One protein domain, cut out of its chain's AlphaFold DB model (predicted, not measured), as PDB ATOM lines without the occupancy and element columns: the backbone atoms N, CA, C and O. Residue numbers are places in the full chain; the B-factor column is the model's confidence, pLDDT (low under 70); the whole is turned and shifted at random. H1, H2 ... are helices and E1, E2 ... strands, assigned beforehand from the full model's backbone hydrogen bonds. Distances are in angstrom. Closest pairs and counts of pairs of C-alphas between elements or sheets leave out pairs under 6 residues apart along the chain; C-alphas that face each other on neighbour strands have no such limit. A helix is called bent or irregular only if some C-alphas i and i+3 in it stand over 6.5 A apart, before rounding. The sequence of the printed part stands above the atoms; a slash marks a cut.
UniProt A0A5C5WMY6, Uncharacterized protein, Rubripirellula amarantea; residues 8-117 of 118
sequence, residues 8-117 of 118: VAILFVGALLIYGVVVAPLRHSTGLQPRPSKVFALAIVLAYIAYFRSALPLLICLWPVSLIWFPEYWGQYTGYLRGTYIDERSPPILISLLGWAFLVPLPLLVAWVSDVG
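What this domain is: This is residues 8 to 117 of the 118 residues of an uncharacterized protein of Rubripirellula amarantea (UniProt A0A5C5WMY6). A bundle of helices has H3 in its middle, with H1, H2 and H5 packed round it at shallow tilts; short H4 packs on H5 near one end, and H6 extends beyond H5 at the other. A small strand hairpin, E1 and E2, lies past H4, where residues 80 to 85 stick out, as do residues 8 to 13 of H1. The printed part has 110 residues with six named helices and two named strands, in the order H1, H2, H3, H4, E1, E2, H5, H6; the sheet, E1 - E2, is antiparallel and the class is mostly helix. It is only just compact, close to loose, with a radius of gyration of the C-alphas of 15.3 A and spans of 45 by 34 by 27 A.

Where its parts are: Look first for E1, residues 79 to 81, with C-alpha 79 at (50.650, 17.452, 107.553), and E2, residues 84 to 86. Then find C-alpha 8 at (54.084, 33.226, 78.272); from there H1 runs over residues 8 to 28, 28.5 A, with a kink of 28 degrees near residue 19. H1 is only just irregular: C-alphas 21 and 24 are 6.54 A apart. H2 is residues 36 to 52, 24.7 A; H3 is residues 56 to 69, 20.0 A; H4 is residues 71 to 75. H5 covers residues 92 to 103, 16.4 A, and H6 residues 105 to 116, 16.2 A, ending at C-alpha 116 at (27.842, 46.770, 90.125).

How they stand to each other: Start at the hairpin of E1 and E2, antiparallel at 140 degrees: N 79 and O 86 are 3.0 A apart and N 81 and O 84 2.9 A, within hydrogen-bond range. Both strands are apart from H1, H2, H3 and H6. Turn next to H3, the hub. It touches H5, closest C-alphas Pro 64 and Gly 99 at 4.2 A, at a shallow tilt of 18 degrees, opposite ways. H2 and H3, a helical hairpin, touch at C-alphas Lys 38 and Trp 69, 6.2 A, at a shallow tilt of 7 degrees, opposite ways. H1 touches H3, closest C-alphas Val 21 and Ser 66 at 6.0 A, at a shallow tilt of 15 degrees, the same way. H4 touches residues 92 to 96 of H5, closest C-alphas Pro 71 and Pro 92 at 4.7 A. H1 is apart from H2 and H5. H5 and H6 meet only through their link, and H6 is close to but not clearly touching H2, closest C-alphas Tyr 48 and Pro 107 at 7.5 A. Every O i to N i+4 pair is within hydrogen-bond range in H2, H4, H5 and H6, with 15 of 17 in H1 and 8 of 10 in H3.

The domain as a whole: The C-alphas farthest apart, those of Asp 87 and Gly 117, are 45.1 A apart. The printed part has no cut, and no link is long. The mean pLDDT of the printed part is 82.0; look for values under 70 at residues 30 to 32, 34, 107 and 117.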
ATOM      1  N   VAL A   8      53.403  34.459  77.868       81.94
ATOM      2  CA  VAL A   8      54.084  33.226  78.272       81.94
ATOM      3  C   VAL A   8      53.866  32.917  79.754       81.94
ATOM      4  O   VAL A   8      53.595  31.769  80.094       81.94
ATOM      5  N   ALA A   9      53.931  33.915  80.643       76.38
ATOM      6  CA  ALA A   9      53.696  33.700  82.069       76.38
ATOM      7  C   ALA A   9      52.247  33.278  82.342       76.38
ATOM      8  O   ALA A   9      52.021  32.369  83.136       76.38
ATOM      9  N   ILE A  10      51.276  33.874  81.642       77.19
ATOM     10  CA  ILE A  10      49.859  33.499  81.762       77.19
ATOM     11  C   ILE A  10      49.656  32.043  81.327       77.19
ATOM     12  O   ILE A  10      49.030  31.267  82.051       77.19
ATOM     13  N   LEU A  11      50.230  31.645  80.187       82.00
ATOM     14  CA  LEU A  11      50.163  30.261  79.709       82.00
ATOM     15  C   LEU A  11      50.843  29.286  80.674       82.00
ATOM     16  O   LEU A  11      50.295  28.222  80.952       82.00
ATOM     17  N   PHE A  12      52.006  29.650  81.213       83.12
ATOM     18  CA  PHE A  12      52.747  28.812  82.152       83.12
ATOM     19  C   PHE A  12      51.986  28.611  83.470       83.12
ATOM     20  O   PHE A  12      51.838  27.478  83.929       83.12
ATOM     21  N   VAL A  13      51.444  29.687  84.050       78.81
ATOM     22  CA  VAL A  13      50.614  29.625  85.264       78.81
ATOM     23  C   VAL A  13      49.336  28.829  85.007       78.81
ATOM     24  O   VAL A  13      48.981  27.973  85.816       78.81
ATOM     25  N   GLY A  14      48.676  29.049  83.867       79.44
ATOM     26  CA  GLY A  14      47.503  28.277  83.458       79.44
ATOM     27  C   GLY A  14      47.806  26.783  83.323       79.44
ATOM     28  O   GLY A  14      47.066  25.956  83.853       79.44
ATOM     29  N   ALA A  15      48.925  26.426  82.686       83.31
ATOM     30  CA  ALA A  15      49.362  25.040  82.543       83.31
ATOM     31  C   ALA A  15      49.679  24.389  83.898       83.31
ATOM     32  O   ALA A  15      49.268  23.255  84.137       83.31
ATOM     33  N   LEU A  16      50.348  25.109  84.806       83.25
ATOM     34  CA  LEU A  16      50.607  24.653  86.176       83.25
ATOM     35  C   LEU A  16      49.315  24.428  86.962       83.25
ATOM     36  O   LEU A  16      49.188  23.411  87.642       83.25
ATOM     37  N   LEU A  17      48.347  25.341  86.843       81.00
ATOM     38  CA  LEU A  17      47.031  25.199  87.465       81.00
ATOM     39  C   LEU A  17      46.304  23.965  86.936       81.00
ATOM     40  O   LEU A  17      45.877  23.130  87.726       81.00
ATOM     41  N   ILE A  18      46.215  23.803  85.614       82.69
ATOM     42  CA  ILE A  18      45.588  22.626  84.996       82.69
ATOM     43  C   ILE A  18      46.302  21.349  85.444       82.69
ATOM     44  O   ILE A  18      45.655  20.361  85.799       82.69
ATOM     45  N   TYR A  19      47.633  21.362  85.481       84.06
ATOM     46  CA  TYR A  19      48.405  20.210  85.916       84.06
ATOM     47  C   TYR A  19      48.121  19.851  87.381       84.06
ATOM     48  O   TYR A  19      47.785  18.707  87.674       84.06
ATOM     49  N   GLY A  20      48.202  20.816  88.298       81.94
ATOM     50  CA  GLY A  20      48.003  20.576  89.730       81.94
ATOM     51  C   GLY A  20      46.556  20.251  90.105       81.94
ATOM     52  O   GLY A  20      46.322  19.443  90.997       81.94
ATOM     53  N   VAL A  21      45.588  20.853  89.414       83.25
ATOM     54  CA  VAL A  21      44.161  20.758  89.749       83.25
ATOM     55  C   VAL A  21      43.464  19.628  88.993       83.25
ATOM     56  O   VAL A  21      42.490  19.078  89.494       83.25
ATOM     57  N   VAL A  22      43.936  19.246  87.806       81.38
ATOM     58  CA  VAL A  22      43.285  18.209  86.987       81.38
ATOM     59  C   VAL A  22      44.196  17.006  86.799       81.38
ATOM     60  O   VAL A  22      43.797  15.890  87.115       81.38
ATOM     61  N   VAL A  23      45.427  17.205  86.321       82.25
ATOM     62  CA  VAL A  23      46.305  16.087  85.930       82.25
ATOM     63  C   VAL A  23      46.819  15.304  87.138       82.25
ATOM     64  O   VAL A  23      46.797  14.072  87.116       82.25
ATOM     65  N   ALA A  24      47.272  15.986  88.190       83.44
ATOM     66  CA  ALA A  24      47.801  15.336  89.386       83.44
ATOM     67  C   ALA A  24      46.726  14.512  90.131       83.44
ATOM     68  O   ALA A  24      46.972  13.324  90.361       83.44
ATOM     69  N   PRO A  25      45.514  15.044  90.398       80.44
ATOM     70  CA  PRO A  25      44.435  14.252  90.976       80.44
ATOM     71  C   PRO A  25      44.008  13.103  90.066       80.44
ATOM     72  O   PRO A  25      43.790  11.992  90.546       80.44
ATOM     73  N   LEU A  26      43.939  13.329  88.750       81.94
ATOM     74  CA  LEU A  26      43.541  12.301  87.789       81.94
ATOM     75  C   LEU A  26      44.513  11.114  87.769       81.94
ATOM     76  O   LEU A  26      44.066   9.975  87.684       81.94
ATOM     77  N   ARG A  27      45.826  11.354  87.893       82.56
ATOM     78  CA  ARG A  27      46.830  10.278  87.982       82.56
ATOM     79  C   ARG A  27      46.700   9.446  89.255       82.56
ATOM     80  O   ARG A  27      47.058   8.273  89.239       82.56
ATOM     81  N   HIS A  28      46.237  10.051  90.345       79.50
ATOM     82  CA  HIS A  28      46.110   9.377  91.636       79.50
ATOM     83  C   HIS A  28      44.733   8.731  91.852       79.50
ATOM     84  O   HIS A  28      44.569   7.885  92.727       79.50
ATOM     85  N   SER A  29      43.738   9.112  91.049       75.00
ATOM     86  CA  SER A  29      42.360   8.645  91.182       75.00
ATOM     87  C   SER A  29      42.107   7.441  90.278       75.00
ATOM     88  O   SER A  29      42.184   7.540  89.058       75.00
ATOM     89  N   THR A  30      41.735   6.301  90.854       59.41
ATOM     90  CA  THR A  30      41.548   5.020  90.144       59.41
ATOM     91  C   THR A  30      40.237   4.894  89.352       59.41
ATOM     92  O   THR A  30      39.896   3.805  88.896       59.41
ATOM     93  N   GLY A  31      39.496   5.981  89.116       59.72
ATOM     94  CA  GLY A  31      38.305   5.907  88.269       59.72
ATOM     95  C   GLY A  31      37.568   7.224  88.052       59.72
ATOM     96  O   GLY A  31      37.024   7.827  88.977       59.72
ATOM     97  N   LEU A  32      37.440   7.615  86.783       67.00
ATOM     98  CA  LEU A  32      36.484   8.618  86.313       67.00
ATOM     99  C   LEU A  32      35.080   7.999  86.243       67.00
ATOM    100  O   LEU A  32      34.517   7.825  85.168       67.00
ATOM    101  N   GLN A  33      34.504   7.618  87.385       75.94
ATOM    102  CA  GLN A  33      33.097   7.219  87.393       75.94
ATOM    103  C   GLN A  33      32.219   8.472  87.237       75.94
ATOM    104  O   GLN A  33      32.315   9.376  88.082       75.94
ATOM    105  N   PRO A  34      31.373   8.557  86.191       69.00
ATOM    106  CA  PRO A  34      30.468   9.679  85.994       69.00
ATOM    107  C   PRO A  34      29.321   9.576  87.004       69.00
ATOM    108  O   PRO A  34      28.264   9.012  86.738       69.00
ATOM    109  N   ARG A  35      29.541  10.104  88.209       82.31
ATOM    110  CA  ARG A  35      28.459  10.325  89.173       82.31
ATOM    111  C   ARG A  35      27.610  11.517  88.715       82.31
ATOM    112  O   ARG A  35      28.172  12.470  88.171       82.31
ATOM    113  N   PRO A  36      26.294  11.530  88.980       82.62
ATOM    114  CA  PRO A  36      25.423  12.638  88.583       82.62
ATOM    115  C   PRO A  36      25.914  13.990  89.124       82.62
ATOM    116  O   PRO A  36      25.878  14.981  88.403       82.62
ATOM    117  N   SER A  37      26.492  14.028  90.329       80.56
ATOM    118  CA  SER A  37      27.100  15.244  90.893       80.56
ATOM    119  C   SER A  37      28.206  15.842  90.012       80.56
ATOM    120  O   SER A  37      28.299  17.059  89.879       80.56
ATOM    121  N   LYS A  38      29.018  15.003  89.358       84.12
ATOM    122  CA  LYS A  38      30.091  15.442  88.455       84.12
ATOM    123  C   LYS A  38      29.533  16.057  87.172       84.12
ATOM    124  O   LYS A  38      30.054  17.067  86.705       84.12
ATOM    125  N   VAL A  39      28.457  15.468  86.646       86.38
ATOM    126  CA  VAL A  39      27.743  15.969  85.461       86.38
ATOM    127  C   VAL A  39      27.093  17.318  85.758       86.38
ATOM    128  O   VAL A  39      27.252  18.251  84.975       86.38
ATOM    129  N   PHE A  40      26.438  17.461  86.914       86.94
ATOM    130  CA  PHE A  40      25.860  18.738  87.338       86.94
ATOM    131  C   PHE A  40      26.921  19.829  87.510       86.94
ATOM    132  O   PHE A  40      26.728  20.941  87.025       86.94
ATOM    133  N   ALA A  41      28.062  19.514  88.133       85.94
ATOM    134  CA  ALA A  41      29.163  20.468  88.249       85.94
ATOM    135  C   ALA A  41      29.660  20.933  86.867       85.94
ATOM    136  O   ALA A  41      29.860  22.127  86.656       85.94
ATOM    137  N   LEU A  42      29.792  20.017  85.900       85.50
ATOM    138  CA  LEU A  42      30.186  20.357  84.530       85.50
ATOM    139  C   LEU A  42      29.142  21.244  83.828       85.50
ATOM    140  O   LEU A  42      29.506  22.222  83.181       85.50
ATOM    141  N   ALA A  43      27.852  20.930  83.979       87.31
ATOM    142  CA  ALA A  43      26.763  21.718  83.400       87.31
ATOM    143  C   ALA A  43      26.768  23.165  83.915       87.31
ATOM    144  O   ALA A  43      26.593  24.099  83.134       87.31
ATOM    145  N   ILE A  44      27.039  23.352  85.208       84.81
ATOM    146  CA  ILE A  44      27.175  24.669  85.835       84.81
ATOM    147  C   ILE A  44      28.355  25.446  85.229       84.81
ATOM    148  O   ILE A  44      28.192  26.594  84.822       84.81
ATOM    149  N   VAL A  45      29.523  24.813  85.085       84.19
ATOM    150  CA  VAL A  45      30.694  25.444  84.444       84.19
ATOM    151  C   VAL A  45      30.386  25.865  83.005       84.19
ATOM    152  O   VAL A  45      30.717  26.982  82.608       84.19
ATOM    153  N   LEU A  46      29.726  25.002  82.228       84.88
ATOM    154  CA  LEU A  46      29.330  25.311  80.851       84.88
ATOM    155  C   LEU A  46      28.342  26.481  80.789       84.88
ATOM    156  O   LEU A  46      28.507  27.367  79.948       84.88
ATOM    157  N   ALA A  47      27.362  26.523  81.696       83.44
ATOM    158  CA  ALA A  47      26.434  27.644  81.806       83.44
ATOM    159  C   ALA A  47      27.175  28.965  82.079       83.44
ATOM    160  O   ALA A  47      26.854  29.983  81.466       83.44
ATOM    161  N   TYR A  48      28.218  28.951  82.915       78.25
ATOM    162  CA  TYR A  48      29.019  30.151  83.178       78.25
ATOM    163  C   TYR A  48      29.856  30.607  81.991       78.25
ATOM    164  O   TYR A  48      29.923  31.808  81.726       78.25
ATOM    165  N   ILE A  49      30.465  29.681  81.254       79.56
ATOM    166  CA  ILE A  49      31.212  30.024  80.035       79.56
ATOM    167  C   ILE A  49      30.274  30.674  79.014       79.56
ATOM    168  O   ILE A  49      30.628  31.688  78.410       79.56
ATOM    169  N   ALA A  50      29.063  30.130  78.862       82.94
ATOM    170  CA  ALA A  50      28.047  30.696  77.983       82.94
ATOM    171  C   ALA A  50      27.593  32.096  78.440       82.94
ATOM    172  O   ALA A  50      27.423  32.979  77.599       82.94
ATOM    173  N   TYR A  51      27.445  32.312  79.752       80.69
ATOM    174  CA  TYR A  51      27.011  33.588  80.327       80.69
ATOM    175  C   TYR A  51      28.058  34.703  80.177       80.69
ATOM    176  O   TYR A  51      27.761  35.760  79.627       80.69
ATOM    177  N   PHE A  52      29.301  34.466  80.607       74.19
ATOM    178  CA  PHE A  52      30.360  35.487  80.598       74.19
ATOM    179  C   PHE A  52      31.054  35.651  79.240       74.19
ATOM    180  O   PHE A  52      31.854  36.572  79.075       74.19
ATOM    181  N   ARG A  53      30.805  34.744  78.280       78.06
ATOM    182  CA  ARG A  53      31.464  34.706  76.957       78.06
ATOM    183  C   ARG A  53      32.996  34.773  77.029       78.06
ATOM    184  O   ARG A  53      33.658  35.263  76.120       78.06
ATOM    185  N   SER A  54      33.560  34.281  78.125       72.12
ATOM    186  CA  SER A  54      34.986  34.334  78.434       72.12
ATOM    187  C   SER A  54      35.425  33.011  79.046       72.12
ATOM    188  O   SER A  54      34.634  32.314  79.680       72.12
ATOM    189  N   ALA A  55      36.699  32.668  78.866       70.25
ATOM    190  CA  ALA A  55      37.311  31.487  79.469       70.25
ATOM    191  C   ALA A  55      37.803  31.733  80.908       70.25
ATOM    192  O   ALA A  55      38.166  30.786  81.602       70.25
ATOM    193  N   LEU A  56      37.795  32.982  81.388       71.31
ATOM    194  CA  LEU A  56      38.215  33.317  82.756       71.31
ATOM    195  C   LEU A  56      37.448  32.550  83.854       71.31
ATOM    196  O   LEU A  56      38.100  32.008  84.750       71.31
ATOM    197  N   PRO A  57      36.108  32.406  83.792       70.44
ATOM    198  CA  PRO A  57      35.359  31.638  84.783       70.44
ATOM    199  C   PRO A  57      35.762  30.164  84.826       70.44
ATOM    200  O   PRO A  57      35.697  29.559  85.891       70.44
ATOM    201  N   LEU A  58      36.217  29.586  83.708       75.06
ATOM    202  CA  LEU A  58      36.667  28.193  83.663       75.06
ATOM    203  C   LEU A  58      37.910  27.992  84.536       75.06
ATOM    204  O   LEU A  58      37.980  27.004  85.263       75.06
ATOM    205  N   LEU A  59      38.854  28.939  84.521       74.62
ATOM    206  CA  LEU A  59      40.056  28.871  85.359       74.62
ATOM    207  C   LEU A  59      39.719  28.992  86.849       74.62
ATOM    208  O   LEU A  59      40.278  28.260  87.663       74.62
ATOM    209  N   ILE A  60      38.771  29.865  87.199       76.69
ATOM    210  CA  ILE A  60      38.315  30.051  88.584       76.69
ATOM    211  C   ILE A  60      37.542  28.817  89.066       76.69
ATOM    212  O   ILE A  60      37.758  28.338  90.178       76.69
ATOM    213  N   CYS A  61      36.667  28.269  88.220       83.44
ATOM    214  CA  CYS A  61      35.845  27.109  88.558       83.44
ATOM    215  C   CYS A  61      36.636  25.795  88.563       83.44
ATOM    216  O   CYS A  61      36.179  24.823  89.164       83.44
ATOM    217  N   LEU A  62      37.821  25.754  87.943       83.94
ATOM    218  CA  LEU A  62      38.657  24.553  87.866       83.94
ATOM    219  C   LEU A  62      38.962  23.982  89.255       83.94
ATOM    220  O   LEU A  62      38.891  22.771  89.464       83.94
ATOM    221  N   TRP A  63      39.259  24.865  90.212       84.69
ATOM    222  CA  TRP A  63      39.548  24.485  91.591       84.69
ATOM    223  C   TRP A  63      38.339  23.831  92.285       84.69
ATOM    224  O   TRP A  63      38.454  22.670  92.682       84.69
ATOM    225  N   PRO A  64      37.162  24.487  92.397       88.94
ATOM    226  CA  PRO A  64      35.980  23.862  92.986       88.94
ATOM    227  C   PRO A  64      35.570  22.564  92.286       88.94
ATOM    228  O   PRO A  64      35.206  21.591  92.948       88.94
ATOM    229  N   VAL A  65      35.671  22.514  90.955       89.31
ATOM    230  CA  VAL A  65      35.360  21.306  90.175       89.31
ATOM    231  C   VAL A  65      36.290  20.156  90.552       89.31
ATOM    232  O   VAL A  65      35.822  19.031  90.717       89.31
ATOM    233  N   SER A  66      37.580  20.425  90.753       89.62
ATOM    234  CA  SER A  66      38.538  19.411  91.194       89.62
ATOM    235  C   SER A  66      38.221  18.852  92.578       89.62
ATOM    236  O   SER A  66      38.298  17.639  92.771       89.62
ATOM    237  N   LEU A  67      37.773  19.698  93.512       90.44
ATOM    238  CA  LEU A  67      37.322  19.250  94.836       90.44
ATOM    239  C   LEU A  67      36.105  18.311  94.744       90.44
ATOM    240  O   LEU A  67      36.024  17.337  95.486       90.44
ATOM    241  N   ILE A  68      35.178  18.566  93.812       90.62
ATOM    242  CA  ILE A  68      33.992  17.718  93.583       90.62
ATOM    243  C   ILE A  68      34.366  16.409  92.872       90.62
ATOM    244  O   ILE A  68      33.768  15.358  93.119       90.62
ATOM    245  N   TRP A  69      35.314  16.463  91.938       88.44
ATOM    246  CA  TRP A  69      35.658  15.323  91.089       88.44
ATOM    247  C   TRP A  69      36.651  14.357  91.730       88.44
ATOM    248  O   TRP A  69      36.556  13.154  91.460       88.44
ATOM    249  N   PHE A  70      37.551  14.873  92.568       89.94
ATOM    250  CA  PHE A  70      38.632  14.127  93.213       89.94
ATOM    251  C   PHE A  70      38.685  14.370  94.732       89.94
ATOM    252  O   PHE A  70      39.744  14.708  95.270       89.94
ATOM    253  N   PRO A  71      37.563  14.221  95.456       90.00
ATOM    254  CA  PRO A  71      37.520  14.547  96.874       90.00
ATOM    255  C   PRO A  71      38.436  13.658  97.719       90.00
ATOM    256  O   PRO A  71      38.964  14.111  98.732       90.00
ATOM    257  N   GLU A  72      38.670  12.413  97.300       88.75
ATOM    258  CA  GLU A  72      39.589  11.497  97.973       88.75
ATOM    259  C   GLU A  72      41.042  11.965  97.864       88.75
ATOM    260  O   GLU A  72      41.785  11.837  98.830       88.75
ATOM    261  N   TYR A  73      41.447  12.526  96.721       88.56
ATOM    262  CA  TYR A  73      42.804  13.045  96.527       88.56
ATOM    263  C   TYR A  73      43.065  14.243  97.440       88.56
ATOM    264  O   TYR A  73      44.045  14.280  98.177       88.56
ATOM    265  N   TRP A  74      42.150  15.209  97.438       87.44
ATOM    266  CA  TRP A  74      42.285  16.412  98.257       87.44
ATOM    267  C   TRP A  74      42.104  16.130  99.753       87.44
ATOM    268  O   TRP A  74      42.746  16.772 100.580       87.44
ATOM    269  N   GLY A  75      41.283  15.139 100.112       87.75
ATOM    270  CA  GLY A  75      41.082  14.715 101.498       87.75
ATOM    271  C   GLY A  75      42.242  13.915 102.096       87.75
ATOM    272  O   GLY A  75      42.281  13.720 103.309       87.75
ATOM    273  N   GLN A  76      43.199  13.468 101.278       88.50
ATOM    274  CA  GLN A  76      44.397  12.754 101.733       88.50
ATOM    275  C   GLN A  76      45.488  13.668 102.298       88.50
ATOM    276  O   GLN A  76      46.496  13.152 102.779       88.50
ATOM    277  N   TYR A  77      45.319  14.994 102.255       84.06
ATOM    278  CA  TYR A  77      46.291  15.897 102.857       84.06
ATOM    279  C   TYR A  77      46.386  15.657 104.369       84.06
ATOM    280  O   TYR A  77      45.444  15.910 105.114       84.06
ATOM    281  N   THR A  78      47.558  15.210 104.805       85.25
ATOM    282  CA  THR A  78      47.961  15.084 106.209       85.25
ATOM    283  C   THR A  78      49.298  15.795 106.368       85.25
ATOM    284  O   THR A  78      50.203  15.588 105.554       85.25
ATOM    285  N   GLY A  79      49.446  16.642 107.382       85.50
ATOM    286  CA  GLY A  79      50.650  17.452 107.553       85.50
ATOM    287  C   GLY A  79      50.414  18.731 108.347       85.50
ATOM    288  O   GLY A  79      49.342  18.959 108.898       85.50
ATOM    289  N   TYR A  80      51.432  19.588 108.402       84.19
ATOM    290  CA  TYR A  80      51.342  20.857 109.118       84.19
ATOM    291  C   TYR A  80      50.627  21.917 108.284       84.19
ATOM    292  O   TYR A  80      51.018  22.217 107.155       84.19
ATOM    293  N   LEU A  81      49.598  22.523 108.867       80.94
ATOM    294  CA  LEU A  81      48.867  23.643 108.293       80.94
ATOM    295  C   LEU A  81      48.807  24.745 109.353       80.94
ATOM    296  O   LEU A  81      48.138  24.616 110.373       80.94
ATOM    297  N   ARG A  82      49.573  25.823 109.137       79.94
ATOM    298  CA  ARG A  82      49.646  26.996 110.036       79.94
ATOM    299  C   ARG A  82      49.923  26.657 111.515       79.94
ATOM    300  O   ARG A  82      49.385  27.296 112.409       79.94
ATOM    301  N   GLY A  83      50.786  25.671 111.765       81.94
ATOM    302  CA  GLY A  83      51.197  25.273 113.117       81.94
ATOM    303  C   GLY A  83      50.313  24.207 113.771       81.94
ATOM    304  O   GLY A  83      50.712  23.648 114.786       81.94
ATOM    305  N   THR A  84      49.172  23.860 113.173       80.56
ATOM    306  CA  THR A  84      48.372  22.700 113.585       80.56
ATOM    307  C   THR A  84      48.739  21.506 112.713       80.56
ATOM    308  O   THR A  84      48.844  21.632 111.490       80.56
ATOM    309  N   TYR A  85      48.978  20.352 113.332       87.69
ATOM    310  CA  TYR A  85      49.200  19.109 112.606       87.69
ATOM    311  C   TYR A  85      47.852  18.456 112.311       87.69
ATOM    312  O   TYR A  85      47.068  18.227 113.225       87.69
ATOM    313  N   ILE A  86      47.588  18.195 111.035       86.62
ATOM    314  CA  ILE A  86      46.442  17.410 110.584       86.62
ATOM    315  C   ILE A  86      46.921  15.964 110.481       86.62
ATOM    316  O   ILE A  86      47.664  15.617 109.556       86.62
ATOM    317  N   ASP A  87      46.533  15.154 111.457       90.00
ATOM    318  CA  ASP A  87      46.817  13.721 111.552       90.00
ATOM    319  C   ASP A  87      45.751  12.858 110.865       90.00
ATOM    320  O   ASP A  87      46.055  11.761 110.390       90.00
ATOM    321  N   GLU A  88      44.525  13.365 110.747       87.94
ATOM    322  CA  GLU A  88      43.413  12.651 110.127       87.94
ATOM    323  C   GLU A  88      43.099  13.115 108.700       87.94
ATOM    324  O   GLU A  88      43.146  14.296 108.350       87.94
ATOM    325  N   ARG A  89      42.715  12.152 107.855       90.38
ATOM    326  CA  ARG A  89      42.239  12.431 106.496       90.38
ATOM    327  C   ARG A  89      40.869  13.092 106.548       90.38
ATOM    328  O   ARG A  89      39.973  12.638 107.258       90.38
ATOM    329  N   SER A  90      40.673  14.105 105.712       91.44
ATOM    330  CA  SER A  90      39.368  14.749 105.597       91.44
ATOM    331  C   SER A  90      38.369  13.825 104.887       91.44
ATOM    332  O   SER A  90      38.700  13.257 103.840       91.44
ATOM    333  N   PRO A  91      37.127  13.692 105.394       91.56
ATOM    334  CA  PRO A  91      36.099  12.901 104.730       91.56
ATOM    335  C   PRO A  91      35.845  13.402 103.294       91.56
ATOM    336  O   PRO A  91      35.593  14.598 103.113       91.56
ATOM    337  N   PRO A  92      35.818  12.524 102.269       89.56
ATOM    338  CA  PRO A  92      35.613  12.936 100.874       89.56
ATOM    339  C   PRO A  92      34.315  13.729 100.648       89.56
ATOM    340  O   PRO A  92      34.245  14.631  99.811       89.56
ATOM    341  N   ILE A  93      33.275  13.436 101.433       90.00
ATOM    342  CA  ILE A  93      32.012  14.170 101.354       90.00
ATOM    343  C   ILE A  93      32.165  15.639 101.762       90.00
ATOM    344  O   ILE A  93      31.575  16.506 101.125       90.00
ATOM    345  N   LEU A  94      33.006  15.935 102.760       91.94
ATOM    346  CA  LEU A  94      33.255  17.298 103.225       91.94
ATOM    347  C   LEU A  94      34.003  18.102 102.157       91.94
ATOM    348  O   LEU A  94      33.645  19.238 101.865       91.94
ATOM    349  N   ILE A  95      34.990  17.472 101.518       92.81
ATOM    350  CA  ILE A  95      35.748  18.066 100.413       92.81
ATOM    351  C   ILE A  95      34.842  18.344  99.207       92.81
ATOM    352  O   ILE A  95      34.890  19.428  98.627       92.81
ATOM    353  N   SER A  96      33.961  17.400  98.869       90.31
ATOM    354  CA  SER A  96      32.977  17.592  97.799       90.31
ATOM    355  C   SER A  96      32.030  18.749  98.110       90.31
ATOM    356  O   SER A  96      31.784  19.587  97.243       90.31
ATOM    357  N   LEU A  97      31.509  18.816  99.340       91.94
ATOM    358  CA  LEU A  97      30.636  19.903  99.790       91.94
ATOM    359  C   LEU A  97      31.347  21.255  99.746       91.94
ATOM    360  O   LEU A  97      30.741  22.231  99.318       91.94
ATOM    361  N   LEU A  98      32.628  21.305 100.114       91.88
ATOM    362  CA  LEU A  98      33.444  22.509  99.988       91.88
ATOM    363  C   LEU A  98      33.544  22.957  98.523       91.88
ATOM    364  O   LEU A  98      33.344  24.131  98.220       91.88
ATOM    365  N   GLY A  99      33.779  22.021  97.602       90.81
ATOM    366  CA  GLY A  99      33.759  22.300  96.167       90.81
ATOM    367  C   GLY A  99      32.429  22.897  95.697       90.81
ATOM    368  O   GLY A  99      32.425  23.902  94.992       90.81
ATOM    369  N   TRP A 100      31.297  22.356  96.152       91.62
ATOM    370  CA  TRP A 100      29.964  22.910  95.871       91.62
ATOM    371  C   TRP A 100      29.740  24.294  96.485       91.62
ATOM    372  O   TRP A 100      29.213  25.186  95.818       91.62
ATOM    373  N   ALA A 101      30.178  24.481  97.730       90.00
ATOM    374  CA  ALA A 101      30.084  25.743  98.452       90.00
ATOM    375  C   ALA A 101      30.902  26.855  97.793       90.00
ATOM    376  O   ALA A 101      30.585  28.016  97.993       90.00
ATOM    377  N   PHE A 102      31.915  26.529  96.991       87.88
ATOM    378  CA  PHE A 102      32.589  27.506  96.144       87.88
ATOM    379  C   PHE A 102      31.940  27.617  94.763       87.88
ATOM    380  O   PHE A 102      31.752  28.728  94.283       87.88
ATOM    381  N   LEU A 103      31.550  26.503  94.139       87.00
ATOM    382  CA  LEU A 103      31.037  26.492  92.765       87.00
ATOM    383  C   LEU A 103      29.729  27.282  92.590       87.00
ATOM    384  O   LEU A 103      29.530  27.871  91.535       87.00
ATOM    385  N   VAL A 104      28.846  27.302  93.593       83.75
ATOM    386  CA  VAL A 104      27.534  27.971  93.499       83.75
ATOM    387  C   VAL A 104      27.594  29.483  93.784       83.75
ATOM    388  O   VAL A 104      27.071  30.252  92.976       83.75
ATOM    389  N   PRO A 105      28.203  29.960  94.890       82.38
ATOM    390  CA  PRO A 105      28.178  31.383  95.219       82.38
ATOM    391  C   PRO A 105      29.267  32.203  94.527       82.38
ATOM    392  O   PRO A 105      29.014  33.376  94.268       82.38
ATOM    393  N   LEU A 106      30.446  31.646  94.197       78.12
ATOM    394  CA  LEU A 106      31.499  32.420  93.506       78.12
ATOM    395  C   LEU A 106      30.986  33.073  92.224       78.12
ATOM    396  O   LEU A 106      31.223  34.261  92.031       78.12
ATOM    397  N   PRO A 107      30.283  32.358  91.341       68.56
ATOM    398  CA  PRO A 107      29.882  32.937  90.072       68.56
ATOM    399  C   PRO A 107      28.719  33.914  90.223       68.56
ATOM    400  O   PRO A 107      28.646  34.882  89.474       68.56
ATOM    401  N   LEU A 108      27.843  33.695  91.214       75.88
ATOM    402  CA  LEU A 108      26.832  34.679  91.606       75.88
ATOM    403  C   LEU A 108      27.501  35.973  92.076       75.88
ATOM    404  O   LEU A 108      27.084  37.058  91.689       75.88
ATOM    405  N   LEU A 109      28.569  35.847  92.866       79.00
ATOM    406  CA  LEU A 109      29.353  36.972  93.357       79.00
ATOM    407  C   LEU A 109      30.079  37.681  92.208       79.00
ATOM    408  O   LEU A 109      30.025  38.901  92.141       79.00
ATOM    409  N   VAL A 110      30.693  36.950  91.273       72.81
ATOM    410  CA  VAL A 110      31.333  37.541  90.083       72.81
ATOM    411  C   VAL A 110      30.309  38.267  89.210       72.81
ATOM    412  O   VAL A 110      30.577  39.387  88.790       72.81
ATOM    413  N   ALA A 111      29.140  37.666  88.967       71.56
ATOM    414  CA  ALA A 111      28.069  38.299  88.199       71.56
ATOM    415  C   ALA A 111      27.575  39.578  88.888       71.56
ATOM    416  O   ALA A 111      27.474  40.621  88.246       71.56
ATOM    417  N   TRP A 112      27.344  39.514  90.201       79.56
ATOM    418  CA  TRP A 112      26.947  40.669  91.002       79.56
ATOM    419  C   TRP A 112      28.002  41.781  90.961       79.56
ATOM    420  O   TRP A 112      27.666  42.923  90.678       79.56
ATOM    421  N   VAL A 113      29.287  41.460  91.146       78.56
ATOM    422  CA  VAL A 113      30.379  42.445  91.048       78.56
ATOM    423  C   VAL A 113      30.453  43.062  89.650       78.56
ATOM    424  O   VAL A 113      30.620  44.273  89.535       78.56
ATOM    425  N   SER A 114      30.294  42.261  88.591       70.00
ATOM    426  CA  SER A 114      30.327  42.773  87.215       70.00
ATOM    427  C   SER A 114      29.151  43.693  86.879       70.00
ATOM    428  O   SER A 114      29.318  44.611  86.083       70.00
ATOM    429  N   ASP A 115      27.987  43.475  87.497       71.56
ATOM    430  CA  ASP A 115      26.797  44.315  87.322       71.56
ATOM    431  C   ASP A 115      26.904  45.629  88.119       71.56
ATOM    432  O   ASP A 115      26.427  46.677  87.692       71.56
ATOM    433  N   VAL A 116      27.608  45.601  89.256       73.94
ATOM    434  CA  VAL A 116      27.842  46.770  90.125       73.94
ATOM    435  C   VAL A 116      28.911  47.729  89.560       73.94
ATOM    436  O   VAL A 116      29.030  48.855  90.038       73.94
ATOM    437  N   GLY A 117      29.631  47.347  88.497       54.47
ATOM    438  CA  GLY A 117      30.457  48.265  87.700       54.47
ATOM    439  C   GLY A 117      31.684  48.834  88.423       54.47
ATOM    440  O   GLY A 117      31.966  50.026  88.287       54.47
TER     441      GLY A 117